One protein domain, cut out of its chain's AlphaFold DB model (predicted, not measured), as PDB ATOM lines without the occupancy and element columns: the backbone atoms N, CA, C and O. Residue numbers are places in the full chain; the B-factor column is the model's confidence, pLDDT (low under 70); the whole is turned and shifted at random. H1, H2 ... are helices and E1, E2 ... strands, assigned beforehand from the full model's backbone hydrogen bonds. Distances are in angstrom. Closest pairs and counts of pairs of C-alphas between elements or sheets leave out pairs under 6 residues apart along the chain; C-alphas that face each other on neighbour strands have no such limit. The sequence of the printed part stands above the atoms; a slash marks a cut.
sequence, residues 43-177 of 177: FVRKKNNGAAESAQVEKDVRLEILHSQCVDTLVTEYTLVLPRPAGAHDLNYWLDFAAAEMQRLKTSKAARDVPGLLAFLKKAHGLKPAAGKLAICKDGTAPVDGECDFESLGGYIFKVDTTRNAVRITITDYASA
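Overview. This is residues 43 to 177 of the 177 residues of an uncharacterized protein of 'Massilia aquatica' Lu et al. 2020 (UniProt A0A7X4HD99). One twisted antiparallel sheet of seven strands makes a wall, and a hairpin of two helices, H1 and H2, packs across one face of it; the other face bears no named helix. The strands E1 and E2 at one edge reach out farthest from the mean of the C-alphas, while E7 and E4 are nearest to it. The printed part has 135 residues, with the order E1 E2 E3 E4 H1 H2 E5 E6 E7 along the chain and E1 E2 E3 E4 E7 E6 E5 across the sheet. The class is mixed, helices and strands; the whole is compact, with a radius of gyration of the C-alphas of 14.7 A and spans of 42 by 35 by 25 A.

Arrangement. In the sheet, E4, residues 73 to 83, and E7, residues 166 to 176, are antiparallel neighbours at 168 degrees, with N 78 and O 171 2.8 A apart. On the other side of E4 is E3, residues 61 to 70; N 66 and O 77 are 2.9 A apart. E2, residues 51 to 58, follows, with N 53 and O 65 2.8 A apart, then the edge strand E1, residues 43 to 45, with N 44 and O 52 2.8 A apart. These four form a meander, each strand the antiparallel neighbour of the one before. E5, residues 133 to 137, E6, residues 155 to 162, and E7 form another; N 159 and O 170 are 2.9 A apart, N 134 and O 158 also 2.9 A, and E5 is the other edge strand. H1, residues 91 to 104, and H2, residues 114 to 124, are on the same face, making two layers, helices on one face of a sheet. H1 has a height over the sheet of 8.6 A and runs across the strands, at 78 degrees to E4 on the local plane; its closest C-alpha pair with E7 is Ala 98 and Ile 169, 7.2 A. H2, at a height of 8.7 A, is over E7 and E6, at 70 degrees to E6 on the local plane; the C-alphas of Phe 120 and Tyr 156, its closest pair with E6, are 6.8 A apart. H1 and H2 form a helical hairpin: they touch, closest at the C-alphas of Ala 99 and Leu 121, 6.0 A, at a shallow tilt of 21 degrees, opposite ways. In both helices every O i to N i+4 pair is within hydrogen-bond range.

Along the chain. E1 begins at C-alpha 43, (-32.855, 63.955, 10.859), and is 6.8 A long; E2 is 22.2 A, E3 29.5 A and E4 31.9 A. H1 is 20.3 A and H2 15.1 A. E5 is 13.3 A, E6 23.3 A and E7 31.2 A, ending at C-alpha 176, (-28.431, 48.811, 29.721).

Size, cuts and confidence. The C-alphas farthest apart, those of Val 71 and Gly 87, are 43.1 A apart. The printed part has no cut and ends at the chain's last residue, 177. The one long link, residues 138 to 154, joins E5 and E6. The mean pLDDT of the printed part is 90.9; residues 146 to 147 and 177 are under 70.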
ATOM      1  N   PHE A  43     -32.581  64.417   9.498       97.00
ATOM      2  CA  PHE A  43     -32.855  63.955  10.859       97.00
ATOM      3  C   PHE A  43     -34.364  63.922  11.107       97.00
ATOM      4  O   PHE A  43     -35.047  64.940  10.985       97.00
ATOM      5  N   VAL A  44     -34.898  62.749  11.446       95.88
ATOM      6  CA  VAL A  44     -36.334  62.513  11.619       95.88
ATOM      7  C   VAL A  44     -36.584  61.863  12.971       95.88
ATOM      8  O   VAL A  44     -36.220  60.710  13.198       95.88
ATOM      9  N   ARG A  45     -37.278  62.579  13.858       93.06
ATOM     10  CA  ARG A  45     -37.747  62.021  15.131       93.06
ATOM     11  C   ARG A  45     -38.813  60.952  14.896       93.06
ATOM     12  O   ARG A  45     -39.633  61.055  13.982       93.06
ATOM     13  N   LYS A  46     -38.797  59.923  15.732       88.88
ATOM     14  CA  LYS A  46     -39.737  58.799  15.726       88.88
ATOM     15  C   LYS A  46     -40.489  58.751  17.059       88.88
ATOM     16  O   LYS A  46     -40.223  59.530  17.972       88.88
ATOM     17  N   LYS A  47     -41.475  57.855  17.147       83.81
ATOM     18  CA  LYS A  47     -42.171  57.560  18.410       83.81
ATOM     19  C   LYS A  47     -41.181  56.985  19.436       83.81
ATOM     20  O   LYS A  47     -40.095  56.556  19.055       83.81
ATOM     21  N   ASN A  48     -41.578  56.957  20.708       81.19
ATOM     22  CA  ASN A  48     -40.813  56.348  21.807       81.19
ATOM     23  C   ASN A  48     -39.377  56.890  21.912       81.19
ATOM     24  O   ASN A  48     -38.427  56.124  21.967       81.19
ATOM     25  N   ASN A  49     -39.213  58.217  21.846       82.69
ATOM     26  CA  ASN A  49     -37.910  58.896  21.922       82.69
ATOM     27  C   ASN A  49     -36.851  58.403  20.914       82.69
ATOM     28  O   ASN A  49     -35.659  58.639  21.102       82.69
ATOM     29  N   GLY A  50     -37.274  57.766  19.820       89.38
ATOM     30  CA  GLY A  50     -36.381  57.350  18.749       89.38
ATOM     31  C   GLY A  50     -36.097  58.459  17.737       89.38
ATOM     32  O   GLY A  50     -36.815  59.460  17.637       89.38
ATOM     33  N   ALA A  51     -35.069  58.263  16.923       94.50
ATOM     34  CA  ALA A  51     -34.793  59.090  15.752       94.50
ATOM     35  C   ALA A  51     -34.054  58.290  14.681       94.50
ATOM     36  O   ALA A  51     -33.365  57.323  14.982       94.50
ATOM     37  N   ALA A  52     -34.196  58.720  13.434       96.88
ATOM     38  CA  ALA A  52     -33.393  58.247  12.321       96.88
ATOM     39  C   ALA A  52     -32.666  59.434  11.693       96.88
ATOM     40  O   ALA A  52     -33.281  60.455  11.376       96.88
ATOM     41  N   GLU A  53     -31.369  59.282  11.497       97.69
ATOM     42  CA  GLU A  53     -30.502  60.249  10.848       97.69
ATOM     43  C   GLU A  53     -29.853  59.607   9.627       97.69
ATOM     44  O   GLU A  53     -29.599  58.404   9.608       97.69
ATOM     45  N   SER A  54     -29.595  60.382   8.580       98.12
ATOM     46  CA  SER A  54     -28.813  59.878   7.457       98.12
ATOM     47  C   SER A  54     -28.017  60.975   6.780       98.12
ATOM     48  O   SER A  54     -28.468  62.118   6.750       98.12
ATOM     49  N   ALA A  55     -26.857  60.625   6.236       97.94
ATOM     50  CA  ALA A  55     -26.002  61.532   5.482       97.94
ATOM     51  C   ALA A  55     -25.162  60.762   4.456       97.94
ATOM     52  O   ALA A  55     -24.793  59.609   4.681       97.94
ATOM     53  N   GLN A  56     -24.822  61.410   3.343       97.31
ATOM     54  CA  GLN A  56     -23.751  60.938   2.468       97.31
ATOM     55  C   GLN A  56     -22.412  61.270   3.137       97.31
ATOM     56  O   GLN A  56     -22.183  62.434   3.465       97.31
ATOM     57  N   VAL A  57     -21.558  60.269   3.365       95.62
ATOM     58  CA  VAL A  57     -20.274  60.463   4.067       95.62
ATOM     59  C   VAL A  57     -19.070  60.390   3.134       95.62
ATOM     60  O   VAL A  57     -18.116  61.130   3.338       95.62
ATOM     61  N   GLU A  58     -19.158  59.591   2.073       94.31
ATOM     62  CA  GLU A  58     -18.168  59.496   0.993       94.31
ATOM     63  C   GLU A  58     -18.874  59.242  -0.340       94.31
ATOM     64  O   GLU A  58     -20.081  58.991  -0.371       94.31
ATOM     65  N   LYS A  59     -18.146  59.263  -1.460       91.44
ATOM     66  CA  LYS A  59     -18.700  58.814  -2.746       91.44
ATOM     67  C   LYS A  59     -19.179  57.360  -2.612       91.44
ATOM     68  O   LYS A  59     -18.408  56.490  -2.231       91.44
ATOM     69  N   ASP A  60     -20.458  57.122  -2.898       94.62
ATOM     70  CA  ASP A  60     -21.132  55.816  -2.806       94.62
ATOM     71  C   ASP A  60     -21.315  55.234  -1.386       94.62
ATOM     72  O   ASP A  60     -21.844  54.134  -1.248       94.62
ATOM     73  N   VAL A  61     -20.977  55.975  -0.322       97.38
ATOM     74  CA  VAL A  61     -21.201  55.545   1.072       97.38
ATOM     75  C   VAL A  61     -22.188  56.467   1.779       97.38
ATOM     76  O   VAL A  61     -21.929  57.658   1.993       97.38
ATOM     77  N   ARG A  62     -23.321  55.899   2.187       98.06
ATOM     78  CA  ARG A  62     -24.327  56.563   3.017       98.06
ATOM     79  C   ARG A  62     -24.242  56.039   4.443       98.06
ATOM     80  O   ARG A  62     -24.238  54.833   4.654       98.06
ATOM     81  N   LEU A  63     -24.241  56.939   5.414       98.25
ATOM     82  CA  LEU A  63     -24.424  56.600   6.818       98.25
ATOM     83  C   LEU A  63     -25.903  56.746   7.186       98.25
ATOM     84  O   LEU A  63     -26.534  57.757   6.874       98.25
ATOM     85  N   GLU A  64     -26.442  55.743   7.866       98.31
ATOM     86  CA  GLU A  64     -27.746  55.760   8.524       98.31
ATOM     87  C   GLU A  64     -27.517  55.558  10.024       98.31
ATOM     88  O   GLU A  64     -26.840  54.610  10.413       98.31
ATOM     89  N   ILE A  65     -28.056  56.444  10.861       97.38
ATOM     90  CA  ILE A  65     -27.970  56.332  12.318       97.38
ATOM     91  C   ILE A  65     -29.373  56.139  12.872       97.38
ATOM     92  O   ILE A  65     -30.255  56.975  12.657       97.38
ATOM     93  N   LEU A  66     -29.589  55.034  13.578       95.56
ATOM     94  CA  LEU A  66     -30.827  54.782  14.303       95.56
ATOM     95  C   LEU A  66     -30.585  55.010  15.790       95.56
ATOM     96  O   LEU A  66     -29.694  54.405  16.375       95.56
ATOM     97  N   HIS A  67     -31.417  55.844  16.400       91.81
ATOM     98  CA  HIS A  67     -31.480  56.027  17.843       91.81
ATOM     99  C   HIS A  67     -32.763  55.384  18.357       91.81
ATOM    100  O   HIS A  67     -33.857  55.742  17.909       91.81
ATOM    101  N   SER A  68     -32.632  54.474  19.313       88.38
ATOM    102  CA  SER A  68     -33.741  53.871  20.042       88.38
ATOM    103  C   SER A  68     -33.517  54.062  21.536       88.38
ATOM    104  O   SER A  68     -32.406  53.867  22.029       88.38
ATOM    105  N   GLN A  69     -34.562  54.476  22.252       81.06
ATOM    106  CA  GLN A  69     -34.523  54.646  23.701       81.06
ATOM    107  C   GLN A  69     -35.783  54.015  24.305       81.06
ATOM    108  O   GLN A  69     -36.902  54.396  23.963       81.06
ATOM    109  N   CYS A  70     -35.589  53.054  25.200       73.75
ATOM    110  CA  CYS A  70     -36.600  52.459  26.069       73.75
ATOM    111  C   CYS A  70     -36.195  52.683  27.535       73.75
ATOM    112  O   CYS A  70     -35.081  53.124  27.801       73.75
ATOM    113  N   VAL A  71     -37.114  52.414  28.470       71.88
ATOM    114  CA  VAL A  71     -37.006  52.752  29.908       71.88
ATOM    115  C   VAL A  71     -35.644  52.397  30.526       71.88
ATOM    116  O   VAL A  71     -35.113  53.191  31.293       71.88
ATOM    117  N   ASP A  72     -35.074  51.261  30.139       75.56
ATOM    118  CA  ASP A  72     -33.839  50.656  30.656       75.56
ATOM    119  C   ASP A  72     -32.757  50.465  29.577       75.56
ATOM    120  O   ASP A  72     -31.681  49.937  29.846       75.56
ATOM    121  N   THR A  73     -33.027  50.855  28.328       77.94
ATOM    122  CA  THR A  73     -32.169  50.485  27.199       77.94
ATOM    123  C   THR A  73     -32.009  51.628  26.213       77.94
ATOM    124  O   THR A  73     -32.976  52.182  25.687       77.94
ATOM    125  N   LEU A  74     -30.762  51.933  25.880       86.75
ATOM    126  CA  LEU A  74     -30.391  52.880  24.835       86.75
ATOM    127  C   LEU A  74     -29.632  52.148  23.746       86.75
ATOM    128  O   LEU A  74     -28.601  51.554  24.030       86.75
ATOM    129  N   VAL A  75     -30.089  52.252  22.501       90.50
ATOM    130  CA  VAL A  75     -29.413  51.665  21.339       90.50
ATOM    131  C   VAL A  75     -29.132  52.761  20.324       90.50
ATOM    132  O   VAL A  75     -30.024  53.526  19.952       90.50
ATOM    133  N   THR A  76     -27.886  52.847  19.870       93.38
ATOM    134  CA  THR A  76     -27.498  53.652  18.712       93.38
ATOM    135  C   THR A  76     -26.815  52.758  17.689       93.38
ATOM    136  O   THR A  76     -25.783  52.157  17.976       93.38
ATOM    137  N   GLU A  77     -27.383  52.674  16.491       96.44
ATOM    138  CA  GLU A  77     -26.833  51.884  15.389       96.44
ATOM    139  C   GLU A  77     -26.282  52.808  14.311       96.44
ATOM    140  O   GLU A  77     -27.030  53.596  13.741       96.44
ATOM    141  N   TYR A  78     -24.998  52.677  13.997       97.75
ATOM    142  CA  TYR A  78     -24.338  53.339  12.877       97.75
ATOM    143  C   TYR A  78     -24.235  52.344  11.727       97.75
ATOM    144  O   TYR A  78     -23.481  51.377  11.809       97.75
ATOM    145  N   THR A  79     -25.003  52.553  10.659       98.50
ATOM    146  CA  THR A  79     -25.017  51.669   9.492       98.50
ATOM    147  C   THR A  79     -24.423  52.357   8.270       98.50
ATOM    148  O   THR A  79     -25.015  53.288   7.726       98.50
ATOM    149  N   LEU A  80     -23.275  51.867   7.804       98.44
ATOM    150  CA  LEU A  80     -22.699  52.242   6.516       98.44
ATOM    151  C   LEU A  80     -23.364  51.412   5.417       98.44
ATOM    152  O   LEU A  80     -23.341  50.180   5.451       98.44
ATOM    153  N   VAL A  81     -23.966  52.089   4.450       98.25
ATOM    154  CA  VAL A  81     -24.659  51.503   3.305       98.25
ATOM    155  C   VAL A  81     -23.904  51.885   2.045       98.25
ATOM    156  O   VAL A  81     -23.730  53.068   1.753       98.25
ATOM    157  N   LEU A  82     -23.479  50.878   1.290       97.56
ATOM    158  CA  LEU A  82     -22.693  51.052   0.076       97.56
ATOM    159  C   LEU A  82     -23.066  50.003  -0.982       97.56
ATOM    160  O   LEU A  82     -23.575  48.931  -0.626       97.56
ATOM    161  N   PRO A  83     -22.831  50.272  -2.280       96.94
ATOM    162  CA  PRO A  83     -22.970  49.272  -3.328       96.94
ATOM    163  C   PRO A  83     -22.137  48.033  -3.023       96.94
ATOM    164  O   PRO A  83     -21.046  48.113  -2.459       96.94
ATOM    165  N   ARG A  84     -22.643  46.866  -3.419       93.88
ATOM    166  CA  ARG A  84     -21.896  45.621  -3.249       93.88
ATOM    167  C   ARG A  84     -20.650  45.631  -4.149       93.88
ATOM    168  O   ARG A  84     -20.818  45.686  -5.369       93.88
ATOM    169  N   PRO A  85     -19.426  45.538  -3.593       90.94
ATOM    170  CA  PRO A  85     -18.220  45.453  -4.405       90.94
ATOM    171  C   PRO A  85     -18.136  44.104  -5.124       90.94
ATOM    172  O   PRO A  85     -18.769  43.117  -4.734       90.94
ATOM    173  N   ALA A  86     -17.338  44.062  -6.189       86.75
ATOM    174  CA  ALA A  86     -17.005  42.815  -6.859       86.75
ATOM    175  C   ALA A  86     -16.069  41.973  -5.978       86.75
ATOM    176  O   ALA A  86     -15.096  42.486  -5.434       86.75
ATOM    177  N   GLY A  87     -16.340  40.670  -5.893       88.19
ATOM    178  CA  GLY A  87     -15.548  39.733  -5.096       88.19
ATOM    179  C   GLY A  87     -16.120  39.455  -3.705       88.19
ATOM    180  O   GLY A  87     -17.140  40.010  -3.291       88.19
ATOM    181  N   ALA A  88     -15.482  38.513  -3.013       87.12
ATOM    182  CA  ALA A  88     -15.784  38.184  -1.627       87.12
ATOM    183  C   ALA A  88     -14.789  38.905  -0.713       87.12
ATOM    184  O   ALA A  88     -13.589  38.901  -0.979       87.12
ATOM    185  N   HIS A  89     -15.301  39.483   0.368       94.00
ATOM    186  CA  HIS A  89     -14.509  40.122   1.409       94.00
ATOM    187  C   HIS A  89     -14.822  39.455   2.742       94.00
ATOM    188  O   HIS A  89     -15.981  39.126   3.013       94.00
ATOM    189  N   ASP A  90     -13.791  39.244   3.554       92.00
ATOM    190  CA  ASP A  90     -13.952  38.698   4.893       92.00
ATOM    191  C   ASP A  90     -14.395  39.775   5.897       92.00
ATOM    192  O   ASP A  90     -14.560  40.954   5.577       92.00
ATOM    193  N   LEU A  91     -14.637  39.350   7.134       92.06
ATOM    194  CA  LEU A  91     -15.116  40.235   8.189       92.06
ATOM    195  C   LEU A  91     -14.064  41.269   8.621       92.06
ATOM    196  O   LEU A  91     -14.435  42.376   8.996       92.06
ATOM    197  N   ASN A  92     -12.774  40.928   8.531       92.88
ATOM    198  CA  ASN A  92     -11.677  41.825   8.897       92.88
ATOM    199  C   ASN A  92     -11.554  42.984   7.908       92.88
ATOM    200  O   ASN A  92     -11.429  44.126   8.331       92.88
ATOM    201  N   TYR A  93     -11.701  42.712   6.610       95.56
ATOM    202  CA  TYR A  93     -11.788  43.753   5.592       95.56
ATOM    203  C   TYR A  93     -12.903  44.760   5.913       95.56
ATOM    204  O   TYR A  93     -12.704  45.973   5.836       95.56
ATOM    205  N   TRP A  94     -14.085  44.267   6.294       96.69
ATOM    206  CA  TRP A  94     -15.211  45.139   6.625       96.69
ATOM    207  C   TRP A  94     -15.022  45.898   7.937       96.69
ATOM    208  O   TRP A  94     -15.500  47.027   8.045       96.69
ATOM    209  N   LEU A  95     -14.330  45.308   8.914       96.81
ATOM    210  CA  LEU A  95     -13.933  45.989  10.146       96.81
ATOM    211  C   LEU A  95     -12.991  47.157   9.858       96.81
ATOM    212  O   LEU A  95     -13.251  48.266  10.321       96.81
ATOM    213  N   ASP A  96     -11.947  46.926   9.059       96.75
ATOM    214  CA  ASP A  96     -10.980  47.956   8.673       96.75
ATOM    215  C   ASP A  96     -11.668  49.100   7.922       96.75
ATOM    216  O   ASP A  96     -11.463  50.278   8.230       96.75
ATOM    217  N   PHE A  97     -12.544  48.753   6.973       96.88
ATOM    218  CA  PHE A  97     -13.358  49.724   6.248       96.88
ATOM    219  C   PHE A  97     -14.225  50.551   7.208       96.88
ATOM    220  O   PHE A  97     -14.189  51.780   7.177       96.88
ATOM    221  N   ALA A  98     -14.969  49.894   8.101       97.44
ATOM    222  CA  ALA A  98     -15.831  50.574   9.060       97.44
ATOM    223  C   ALA A  98     -15.043  51.484  10.010       97.44
ATOM    224  O   ALA A  98     -15.470  52.608  10.268       97.44
ATOM    225  N   ALA A  99     -13.887  51.035  10.503       97.19
ATOM    226  CA  ALA A  99     -13.027  51.826  11.376       97.19
ATOM    227  C   ALA A  99     -12.515  53.087  10.670       97.19
ATOM    228  O   ALA A  99     -12.584  54.178  11.241       97.19
ATOM    229  N   ALA A 100     -12.061  52.956   9.421       96.81
ATOM    230  CA  ALA A 100     -11.590  54.080   8.621       96.81
ATOM    231  C   ALA A 100     -12.700  55.112   8.360       96.81
ATOM    232  O   ALA A 100     -12.469  56.311   8.531       96.81
ATOM    233  N   GLU A 101     -13.902  54.663   7.997       96.88
ATOM    234  CA  GLU A 101     -15.041  55.553   7.750       96.88
ATOM    235  C   GLU A 101     -15.519  56.235   9.040       96.88
ATOM    236  O   GLU A 101     -15.671  57.458   9.076       96.88
ATOM    237  N   MET A 102     -15.657  55.485  10.138       95.88
ATOM    238  CA  MET A 102     -16.039  56.034  11.446       95.88
ATOM    239  C   MET A 102     -15.029  57.067  11.962       95.88
ATOM    240  O   MET A 102     -15.427  58.069  12.555       95.88
ATOM    241  N   GLN A 103     -13.730  56.870  11.712       96.19
ATOM    242  CA  GLN A 103     -12.678  57.797  12.140       96.19
ATOM    243  C   GLN A 103     -12.753  59.154  11.419       96.19
ATOM    244  O   GLN A 103     -12.328  60.172  11.972       96.19
ATOM    245  N   ARG A 104     -13.286  59.197  10.192       95.88
ATOM    246  CA  ARG A 104     -13.426  60.440   9.413       95.88
ATOM    247  C   ARG A 104     -14.669  61.248   9.779       95.88
ATOM    248  O   ARG A 104     -14.728  62.432   9.431       95.88
ATOM    249  N   LEU A 105     -15.640  60.644  10.471       95.75
ATOM    250  CA  LEU A 105     -16.916  61.288  10.772       95.75
ATOM    251  C   LEU A 105     -16.741  62.588  11.564       95.75
ATOM    252  O   LEU A 105     -15.987  62.679  12.533       95.75
ATOM    253  N   LYS A 106     -17.491  63.615  11.163       96.75
ATOM    254  CA  LYS A 106     -17.582  64.900  11.860       96.75
ATOM    255  C   LYS A 106     -18.813  64.893  12.752       96.75
ATOM    256  O   LYS A 106     -19.918  65.225  12.330       96.75
ATOM    257  N   THR A 107     -18.628  64.491  13.999       95.81
ATOM    258  CA  THR A 107     -19.734  64.282  14.935       95.81
ATOM    259  C   THR A 107     -20.015  65.496  15.817       95.81
ATOM    260  O   THR A 107     -19.127  66.283  16.149       95.81
ATOM    261  N   SER A 108     -21.281  65.689  16.173       94.44
ATOM    262  CA  SER A 108     -21.716  66.695  17.139       94.44
ATOM    263  C   SER A 108     -21.452  66.210  18.574       94.44
ATOM    264  O   SER A 108     -21.075  65.061  18.801       94.44
ATOM    265  N   LYS A 109     -21.707  67.066  19.572       90.25
ATOM    266  CA  LYS A 109     -21.663  66.667  20.993       90.25
ATOM    267  C   LYS A 109     -22.754  65.660  21.382       90.25
ATOM    268  O   LYS A 109     -22.644  65.052  22.437       90.25
ATOM    269  N   ALA A 110     -23.800  65.516  20.568       88.81
ATOM    270  CA  ALA A 110     -24.874  64.555  20.803       88.81
ATOM    271  C   ALA A 110     -24.535  63.149  20.284       88.81
ATOM    272  O   ALA A 110     -25.266  62.206  20.577       88.81
ATOM    273  N   ALA A 111     -23.449  62.993  19.515       88.81
ATOM    274  CA  ALA A 111     -23.006  61.679  19.078       88.81
ATOM    275  C   ALA A 111     -22.594  60.827  20.272       88.81
ATOM    276  O   ALA A 111     -21.791  61.241  21.112       88.81
ATOM    277  N   ARG A 112     -23.139  59.619  20.317       82.25
ATOM    278  CA  ARG A 112     -22.924  58.707  21.420       82.25
ATOM    279  C   ARG A 112     -21.662  57.890  21.175       82.25
ATOM    280  O   ARG A 112     -21.529  57.255  20.139       82.25
ATOM    281  N   ASP A 113     -20.741  57.982  22.127       86.12
ATOM    282  CA  ASP A 113     -19.567  57.123  22.304       86.12
ATOM    283  C   ASP A 113     -18.814  56.679  21.028       86.12
ATOM    284  O   ASP A 113     -18.372  55.540  20.884       86.12
ATOM    285  N   VAL A 114     -18.607  57.606  20.089       89.94
ATOM    286  CA  VAL A 114     -17.774  57.357  18.900       89.94
ATOM    287  C   VAL A 114     -16.359  56.870  19.271       89.94
ATOM    288  O   VAL A 114     -15.868  55.950  18.612       89.94
ATOM    289  N   PRO A 115     -15.694  57.398  20.323       90.81
ATOM    290  CA  PRO A 115     -14.416  56.853  20.776       90.81
ATOM    291  C   PRO A 115     -14.495  55.383  21.216       90.81
ATOM    292  O   PRO A 115     -13.622  54.602  20.832       90.81
ATOM    293  N   GLY A 116     -15.529  54.989  21.969       92.00
ATOM    294  CA  GLY A 116     -15.749  53.600  22.371       92.00
ATOM    295  C   GLY A 116     -16.012  52.678  21.183       92.00
ATOM    296  O   GLY A 116     -15.399  51.615  21.093       92.00
ATOM    297  N   LEU A 117     -16.804  53.124  20.202       94.50
ATOM    298  CA  LEU A 117     -17.034  52.391  18.950       94.50
ATOM    299  C   LEU A 117     -15.730  52.155  18.169       94.50
ATOM    300  O   LEU A 117     -15.468  51.038  17.725       94.50
ATOM    301  N   LEU A 118     -14.875  53.174  18.037       95.00
ATOM    302  CA  LEU A 118     -13.567  53.032  17.382       95.00
ATOM    303  C   LEU A 118     -12.632  52.093  18.156       95.00
ATOM    304  O   LEU A 118     -11.921  51.280  17.556       95.00
ATOM    305  N   ALA A 119     -12.640  52.167  19.489       93.94
ATOM    306  CA  ALA A 119     -11.870  51.262  20.335       93.94
ATOM    307  C   ALA A 119     -12.354  49.808  20.202       93.94
ATOM    308  O   ALA A 119     -11.532  48.889  20.137       93.94
ATOM    309  N   PHE A 120     -13.669  49.600  20.123       95.44
ATOM    310  CA  PHE A 120     -14.276  48.303  19.853       95.44
ATOM    311  C   PHE A 120     -13.842  47.748  18.496       95.44
ATOM    312  O   PHE A 120     -13.329  46.632  18.452       95.44
ATOM    313  N   LEU A 121     -13.969  48.522  17.413       95.81
ATOM    314  CA  LEU A 121     -13.595  48.077  16.065       95.81
ATOM    315  C   LEU A 121     -12.139  47.598  16.000       95.81
ATOM    316  O   LEU A 121     -11.856  46.550  15.428       95.81
ATOM    317  N   LYS A 122     -11.223  48.288  16.692       92.81
ATOM    318  CA  LYS A 122      -9.822  47.859  16.806       92.81
ATOM    319  C   LYS A 122      -9.654  46.526  17.548       92.81
ATOM    320  O   LYS A 122      -8.806  45.720  17.172       92.81
ATOM    321  N   LYS A 123     -10.426  46.287  18.613       91.94
ATOM    322  CA  LYS A 123     -10.395  45.021  19.373       91.94
ATOM    323  C   LYS A 123     -11.071  43.872  18.616       91.94
ATOM    324  O   LYS A 123     -10.693  42.717  18.807       91.94
ATOM    325  N   ALA A 124     -12.040  44.182  17.756       93.56
ATOM    326  CA  ALA A 124     -12.903  43.208  17.103       93.56
ATOM    327  C   ALA A 124     -12.153  42.197  16.215       93.56
ATOM    328  O   ALA A 124     -12.601  41.058  16.111       93.56
ATOM    329  N   HIS A 125     -10.976  42.544  15.677       89.94
ATOM    330  CA  HIS A 125     -10.110  41.612  14.933       89.94
ATOM    331  C   HIS A 125      -9.723  40.347  15.715       89.94
ATOM    332  O   HIS A 125      -9.466  39.303  15.118       89.94
ATOM    333  N   GLY A 126      -9.642  40.439  17.046       88.94
ATOM    334  CA  GLY A 126      -9.303  39.309  17.915       88.94
ATOM    335  C   GLY A 126     -10.511  38.503  18.390       88.94
ATOM    336  O   GLY A 126     -10.339  37.493  19.073       88.94
ATOM    337  N   LEU A 127     -11.731  38.944  18.073       92.06
ATOM    338  CA  LEU A 127     -12.956  38.314  18.551       92.06
ATOM    339  C   LEU A 127     -13.373  37.171  17.625       92.06
ATOM    340  O   LEU A 127     -13.227  37.230  16.405       92.06
ATOM    341  N   LYS A 128     -13.941  36.119  18.217       89.44
ATOM    342  CA  LYS A 128     -14.558  35.042  17.443       89.44
ATOM    343  C   LYS A 128     -15.982  35.451  17.066       89.44
ATOM    344  O   LYS A 128     -16.746  35.807  17.962       89.44
ATOM    345  N   PRO A 129     -16.365  35.380  15.782       89.44
ATOM    346  CA  PRO A 129     -17.727  35.684  15.387       89.44
ATOM    347  C   PRO A 129     -18.705  34.633  15.917       89.44
ATOM    348  O   PRO A 129     -18.466  33.431  15.802       89.44
ATOM    349  N   ALA A 130     -19.838  35.099  16.436       87.44
ATOM    350  CA  ALA A 130     -20.976  34.281  16.839       87.44
ATOM    351  C   ALA A 130     -22.205  34.721  16.034       87.44
ATOM    352  O   ALA A 130     -22.504  35.911  15.949       87.44
ATOM    353  N   ALA A 131     -22.882  33.772  15.379       85.75
ATOM    354  CA  ALA A 131     -24.030  34.050  14.504       85.75
ATOM    355  C   ALA A 131     -23.782  35.185  13.473       85.75
ATOM    356  O   ALA A 131     -24.670  35.986  13.182       85.75
ATOM    357  N   GLY A 132     -22.557  35.273  12.932       86.06
ATOM    358  CA  GLY A 132     -22.172  36.285  11.939       86.06
ATOM    359  C   GLY A 132     -21.936  37.696  12.496       86.06
ATOM    360  O   GLY A 132     -21.887  38.649  11.721       86.06
ATOM    361  N   LYS A 133     -21.796  37.843  13.819       91.62
ATOM    362  CA  LYS A 133     -21.541  39.118  14.502       91.62
ATOM    363  C   LYS A 133     -20.285  39.032  15.363       91.62
ATOM    364  O   LYS A 133     -19.960  37.961  15.872       91.62
ATOM    365  N   LEU A 134     -19.621  40.164  15.565       94.19
ATOM    366  CA  LEU A 134     -18.605  40.336  16.608       94.19
ATOM    367  C   LEU A 134     -19.218  41.191  17.704       94.19
ATOM    368  O   LEU A 134     -19.852  42.198  17.399       94.19
ATOM    369  N   ALA A 135     -19.047  40.800  18.958       93.69
ATOM    370  CA  ALA A 135     -19.627  41.522  20.077       93.69
ATOM    371  C   ALA A 135     -18.706  41.463  21.294       93.69
ATOM    372  O   ALA A 135     -17.993  40.478  21.491       93.69
ATOM    373  N   ILE A 136     -18.724  42.529  22.086       93.25
ATOM    374  CA  ILE A 136     -18.012  42.625  23.358       93.25
ATOM    375  C   ILE A 136     -18.818  43.494  24.317       93.25
ATOM    376  O   ILE A 136     -19.462  44.461  23.898       93.25
ATOM    377  N   CYS A 137     -18.754  43.163  25.594       92.12
ATOM    378  CA  CYS A 137     -19.339  43.953  26.663       92.12
ATOM    379  C   CYS A 137     -18.442  45.149  27.007       92.12
ATOM    380  O   CYS A 137     -17.247  45.147  26.685       92.12
ATOM    381  N   LYS A 138     -18.996  46.231  27.577       90.12
ATOM    382  CA  LYS A 138     -18.196  47.454  27.824       90.12
ATOM    383  C   LYS A 138     -17.140  47.265  28.909       90.12
ATOM    384  O   LYS A 138     -16.107  47.932  28.868       90.12
ATOM    385  N   ASP A 139     -17.360  46.321  29.814       87.81
ATOM    386  CA  ASP A 139     -16.376  45.832  30.784       87.81
ATOM    387  C   ASP A 139     -15.239  45.002  30.135       87.81
ATOM    388  O   ASP A 139     -14.221  44.720  30.765       87.81
ATOM    389  N   GLY A 140     -15.371  44.661  28.847       85.81
ATOM    390  CA  GLY A 140     -14.414  43.882  28.069       85.81
ATOM    391  C   GLY A 140     -14.650  42.372  28.086       85.81
ATOM    392  O   GLY A 140     -13.856  41.650  27.477       85.81
ATOM    393  N   THR A 141     -15.705  41.887  28.743       88.38
ATOM    394  CA  THR A 141     -16.054  40.465  28.754       88.38
ATOM    395  C   THR A 141     -16.767  40.045  27.465       88.38
ATOM    396  O   THR A 141     -17.189  40.864  26.638       88.38
ATOM    397  N   ALA A 142     -16.822  38.731  27.235       86.88
ATOM    398  CA  ALA A 142     -17.571  38.171  26.119       86.88
ATOM    399  C   ALA A 142     -19.057  38.056  26.502       86.88
ATOM    400  O   ALA A 142     -19.342  37.618  27.616       86.88
ATOM    401  N   PRO A 143     -19.989  38.374  25.588       85.44
ATOM    402  CA  PRO A 143     -21.414  38.240  25.863       85.44
ATOM    403  C   PRO A 143     -21.803  36.780  26.124       85.44
ATOM    404  O   PRO A 143     -21.350  35.871  25.417       85.44
ATOM    405  N   VAL A 144     -22.679  36.565  27.103       78.81
ATOM    406  CA  VAL A 144     -23.277  35.260  27.417       78.81
ATOM    407  C   VAL A 144     -24.600  35.160  26.664       78.81
ATOM    408  O   VAL A 144     -25.378  36.107  26.653       78.81
ATOM    409  N   ASP A 145     -24.825  34.059  25.944       73.56
ATOM    410  CA  ASP A 145     -26.003  33.867  25.080       73.56
ATOM    411  C   ASP A 145     -26.249  34.998  24.055       73.56
ATOM    412  O   ASP A 145     -27.342  35.161  23.514       73.56
ATOM    413  N   GLY A 146     -25.191  35.742  23.714       68.12
ATOM    414  CA  GLY A 146     -25.240  36.841  22.751       68.12
ATOM    415  C   GLY A 146     -25.608  38.201  23.345       68.12
ATOM    416  O   GLY A 146     -25.693  39.163  22.581       68.12
ATOM    417  N   GLU A 147     -25.760  38.300  24.666       69.94
ATOM    418  CA  GLU A 147     -26.108  39.534  25.371       69.94
ATOM    419  C   GLU A 147     -25.051  39.908  26.421       69.94
ATOM    420  O   GLU A 147     -24.354  39.055  26.975       69.94
ATOM    421  N   CYS A 148     -24.906  41.210  26.658       83.88
ATOM    422  CA  CYS A 148     -24.161  41.737  27.794       83.88
ATOM    423  C   CYS A 148     -25.138  42.026  28.919       83.88
ATOM    424  O   CYS A 148     -26.208  42.591  28.686       83.88
ATOM    425  N   ASP A 149     -24.766  41.620  30.124       78.00
ATOM    426  CA  ASP A 149     -25.586  41.837  31.300       78.00
ATOM    427  C   ASP A 149     -25.611  43.313  31.726       78.00
ATOM    428  O   ASP A 149     -24.930  44.191  31.181       78.00
ATOM    429  N   PHE A 150     -26.440  43.584  32.729       74.75
ATOM    430  CA  PHE A 150     -26.544  44.899  33.337       74.75
ATOM    431  C   PHE A 150     -25.211  45.375  33.937       74.75
ATOM    432  O   PHE A 150     -24.879  46.554  33.824       74.75
ATOM    433  N   GLU A 151     -24.442  44.467  34.548       79.62
ATOM    434  CA  GLU A 151     -23.161  44.781  35.200       79.62
ATOM    435  C   GLU A 151     -22.125  45.303  34.195       79.62
ATOM    436  O   GLU A 151     -21.316  46.176  34.513       79.62
ATOM    437  N   SER A 152     -22.229  44.848  32.950       78.69
ATOM    438  CA  SER A 152     -21.430  45.296  31.819       78.69
ATOM    439  C   SER A 152     -21.823  46.670  31.266       78.69
ATOM    440  O   SER A 152     -21.118  47.191  30.404       78.69
ATOM    441  N   LEU A 153     -22.943  47.262  31.709       85.50
ATOM    442  CA  LEU A 153     -23.500  48.527  31.196       85.50
ATOM    443  C   LEU A 153     -23.779  48.508  29.676       85.50
ATOM    444  O   LEU A 153     -23.751  49.545  28.996       85.50
ATOM    445  N   GLY A 154     -24.046  47.316  29.137       89.75
ATOM    446  CA  GLY A 154     -24.256  47.043  27.720       89.75
ATOM    447  C   GLY A 154     -22.978  46.665  26.968       89.75
ATOM    448  O   GLY A 154     -22.035  46.095  27.521       89.75
ATOM    449  N   GLY A 155     -22.940  46.952  25.669       92.38
ATOM    450  CA  GLY A 155     -21.877  46.452  24.805       92.38
ATOM    451  C   GLY A 155     -21.845  47.076  23.421       92.38
ATOM    452  O   GLY A 155     -22.603  47.990  23.089       92.38
ATOM    453  N   TYR A 156     -20.949  46.535  22.603       94.88
ATOM    454  CA  TYR A 156     -20.808  46.895  21.202       94.88
ATOM    455  C   TYR A 156     -21.004  45.676  20.313       94.88
ATOM    456  O   TYR A 156     -20.591  44.567  20.662       94.88
ATOM    457  N   ILE A 157     -21.614  45.886  19.148       95.12
ATOM    458  CA  ILE A 157     -21.845  44.835  18.155       95.12
ATOM    459  C   ILE A 157     -21.396  45.331  16.787       95.12
ATOM    460  O   ILE A 157     -21.684  46.459  16.402       95.12
ATOM    461  N   PHE A 158     -20.726  44.466  16.035       97.25
ATOM    462  CA  PHE A 158     -20.402  44.652  14.630       97.25
ATOM    463  C   PHE A 158     -21.062  43.553  13.802       97.25
ATOM    464  O   PHE A 158     -20.944  42.363  14.116       97.25
ATOM    465  N   LYS A 159     -21.741  43.948  12.726       96.62
ATOM    466  CA  LYS A 159     -22.423  43.039  11.803       96.62
ATOM    467  C   LYS A 159     -22.274  43.522  10.367       96.62
ATOM    468  O   LYS A 159     -22.345  44.718  10.099       96.62
ATOM    469  N   VAL A 160     -22.152  42.575   9.440       97.38
ATOM    470  CA  VAL A 160     -22.195  42.839   8.000       97.38
ATOM    471  C   VAL A 160     -23.338  42.050   7.375       97.38
ATOM    472  O   VAL A 160     -23.354  40.823   7.421       97.38
ATOM    473  N   ASP A 161     -24.277  42.756   6.753       96.19
ATOM    474  CA  ASP A 161     -25.342  42.177   5.942       96.19
ATOM    475  C   ASP A 161     -25.084  42.481   4.467       96.19
ATOM    476  O   ASP A 161     -24.974  43.636   4.057       96.19
ATOM    477  N   THR A 162     -25.011  41.441   3.637       93.88
ATOM    478  CA  THR A 162     -24.836  41.596   2.188       93.88
ATOM    479  C   THR A 162     -26.102  41.180   1.457       93.88
ATOM    480  O   THR A 162     -26.570  40.051   1.574       93.88
ATOM    481  N   THR A 163     -26.640  42.091   0.656       92.50
ATOM    482  CA  THR A 163     -27.760  41.832  -0.257       92.50
ATOM    483  C   THR A 163     -27.247  41.618  -1.683       92.50
ATOM    484  O   THR A 163     -26.040  41.561  -1.936       92.50
ATOM    485  N   ARG A 164     -28.151  41.493  -2.664       91.31
ATOM    486  CA  ARG A 164     -27.749  41.416  -4.076       91.31
ATOM    487  C   ARG A 164     -27.018  42.687  -4.538       91.31
ATOM    488  O   ARG A 164     -26.062  42.566  -5.293       91.31
ATOM    489  N   ASN A 165     -27.433  43.863  -4.062       94.25
ATOM    490  CA  ASN A 165     -26.992  45.151  -4.616       94.25
ATOM    491  C   ASN A 165     -26.209  46.025  -3.629       94.25
ATOM    492  O   ASN A 165     -25.566  46.982  -4.047       94.25
ATOM    493  N   ALA A 166     -26.266  45.721  -2.336       96.56
ATOM    494  CA  ALA A 166     -25.685  46.560  -1.298       96.56
ATOM    495  C   ALA A 166     -25.063  45.732  -0.176       96.56
ATOM    496  O   ALA A 166     -25.531  44.628   0.125       96.56
ATOM    497  N   VAL A 167     -24.063  46.317   0.465       97.69
ATOM    498  CA  VAL A 167     -23.534  45.894   1.760       97.69
ATOM    499  C   VAL A 167     -24.026  46.888   2.809       97.69
ATOM    500  O   VAL A 167     -24.117  48.090   2.547       97.69
ATOM    501  N   ARG A 168     -24.395  46.376   3.981       98.25
ATOM    502  CA  ARG A 168     -24.778  47.154   5.157       98.25
ATOM    503  C   ARG A 168     -23.881  46.728   6.306       98.25
ATOM    504  O   ARG A 168     -23.889  45.560   6.687       98.25
ATOM    505  N   ILE A 169     -23.092  47.660   6.818       98.25
ATOM    506  CA  ILE A 169     -22.165  47.423   7.922       98.25
ATOM    507  C   ILE A 169     -22.706  48.175   9.122       98.25
ATOM    508  O   ILE A 169     -22.711  49.403   9.109       98.25
ATOM    509  N   THR A 170     -23.182  47.452  10.128       98.25
ATOM    510  CA  THR A 170     -23.813  48.034  11.312       98.25
ATOM    511  C   THR A 170     -22.888  47.906  12.509       98.25
ATOM    512  O   THR A 170     -22.416  46.811  12.827       98.25
ATOM    513  N   ILE A 171     -22.651  49.035  13.173       97.44
ATOM    514  CA  ILE A 171     -21.912  49.131  14.425       97.44
ATOM    515  C   ILE A 171     -22.876  49.677  15.474       97.44
ATOM    516  O   ILE A 171     -23.374  50.797  15.349       97.44
ATOM    517  N   THR A 172     -23.161  48.878  16.490       95.50
ATOM    518  CA  THR A 172     -24.135  49.204  17.530       95.50
ATOM    519  C   THR A 172     -23.407  49.546  18.820       95.50
ATOM    520  O   THR A 172     -22.569  48.766  19.262       95.50
ATOM    521  N   ASP A 173     -23.758  50.675  19.434       93.38
ATOM    522  CA  ASP A 173     -23.588  50.917  20.870       93.38
ATOM    523  C   ASP A 173     -24.939  50.661  21.529       93.38
ATOM    524  O   ASP A 173     -25.938  51.285  21.154       93.38
ATOM    525  N   TYR A 174     -24.978  49.764  22.505       89.38
ATOM    526  CA  TYR A 174     -26.121  49.662  23.393       89.38
ATOM    527  C   TYR A 174     -25.684  49.812  24.844       89.38
ATOM    528  O   TYR A 174     -24.605  49.383  25.251       89.38
ATOM    529  N   ALA A 175     -26.532  50.461  25.628       84.69
ATOM    530  CA  ALA A 175     -26.381  50.574  27.063       84.69
ATOM    531  C   ALA A 175     -27.644  50.055  27.737       84.69
ATOM    532  O   ALA A 175     -28.744  50.481  27.379       84.69
ATOM    533  N   SER A 176     -27.450  49.167  28.701       74.81
ATOM    534  CA  SER A 176     -28.431  48.811  29.721       74.81
ATOM    535  C   SER A 176     -28.266  49.770  30.905       74.81
ATOM    536  O   SER A 176     -27.132  50.061  31.296       74.81
ATOM    537  N   ALA A 177     -29.376  50.301  31.414       60.75
ATOM    538  CA  ALA A 177     -29.451  51.290  32.490       60.75
ATOM    539  C   ALA A 177     -30.334  50.807  33.635       60.75
ATOM    540  O   ALA A 177     -31.288  50.042  33.363       60.75
TER     541      ALA A 177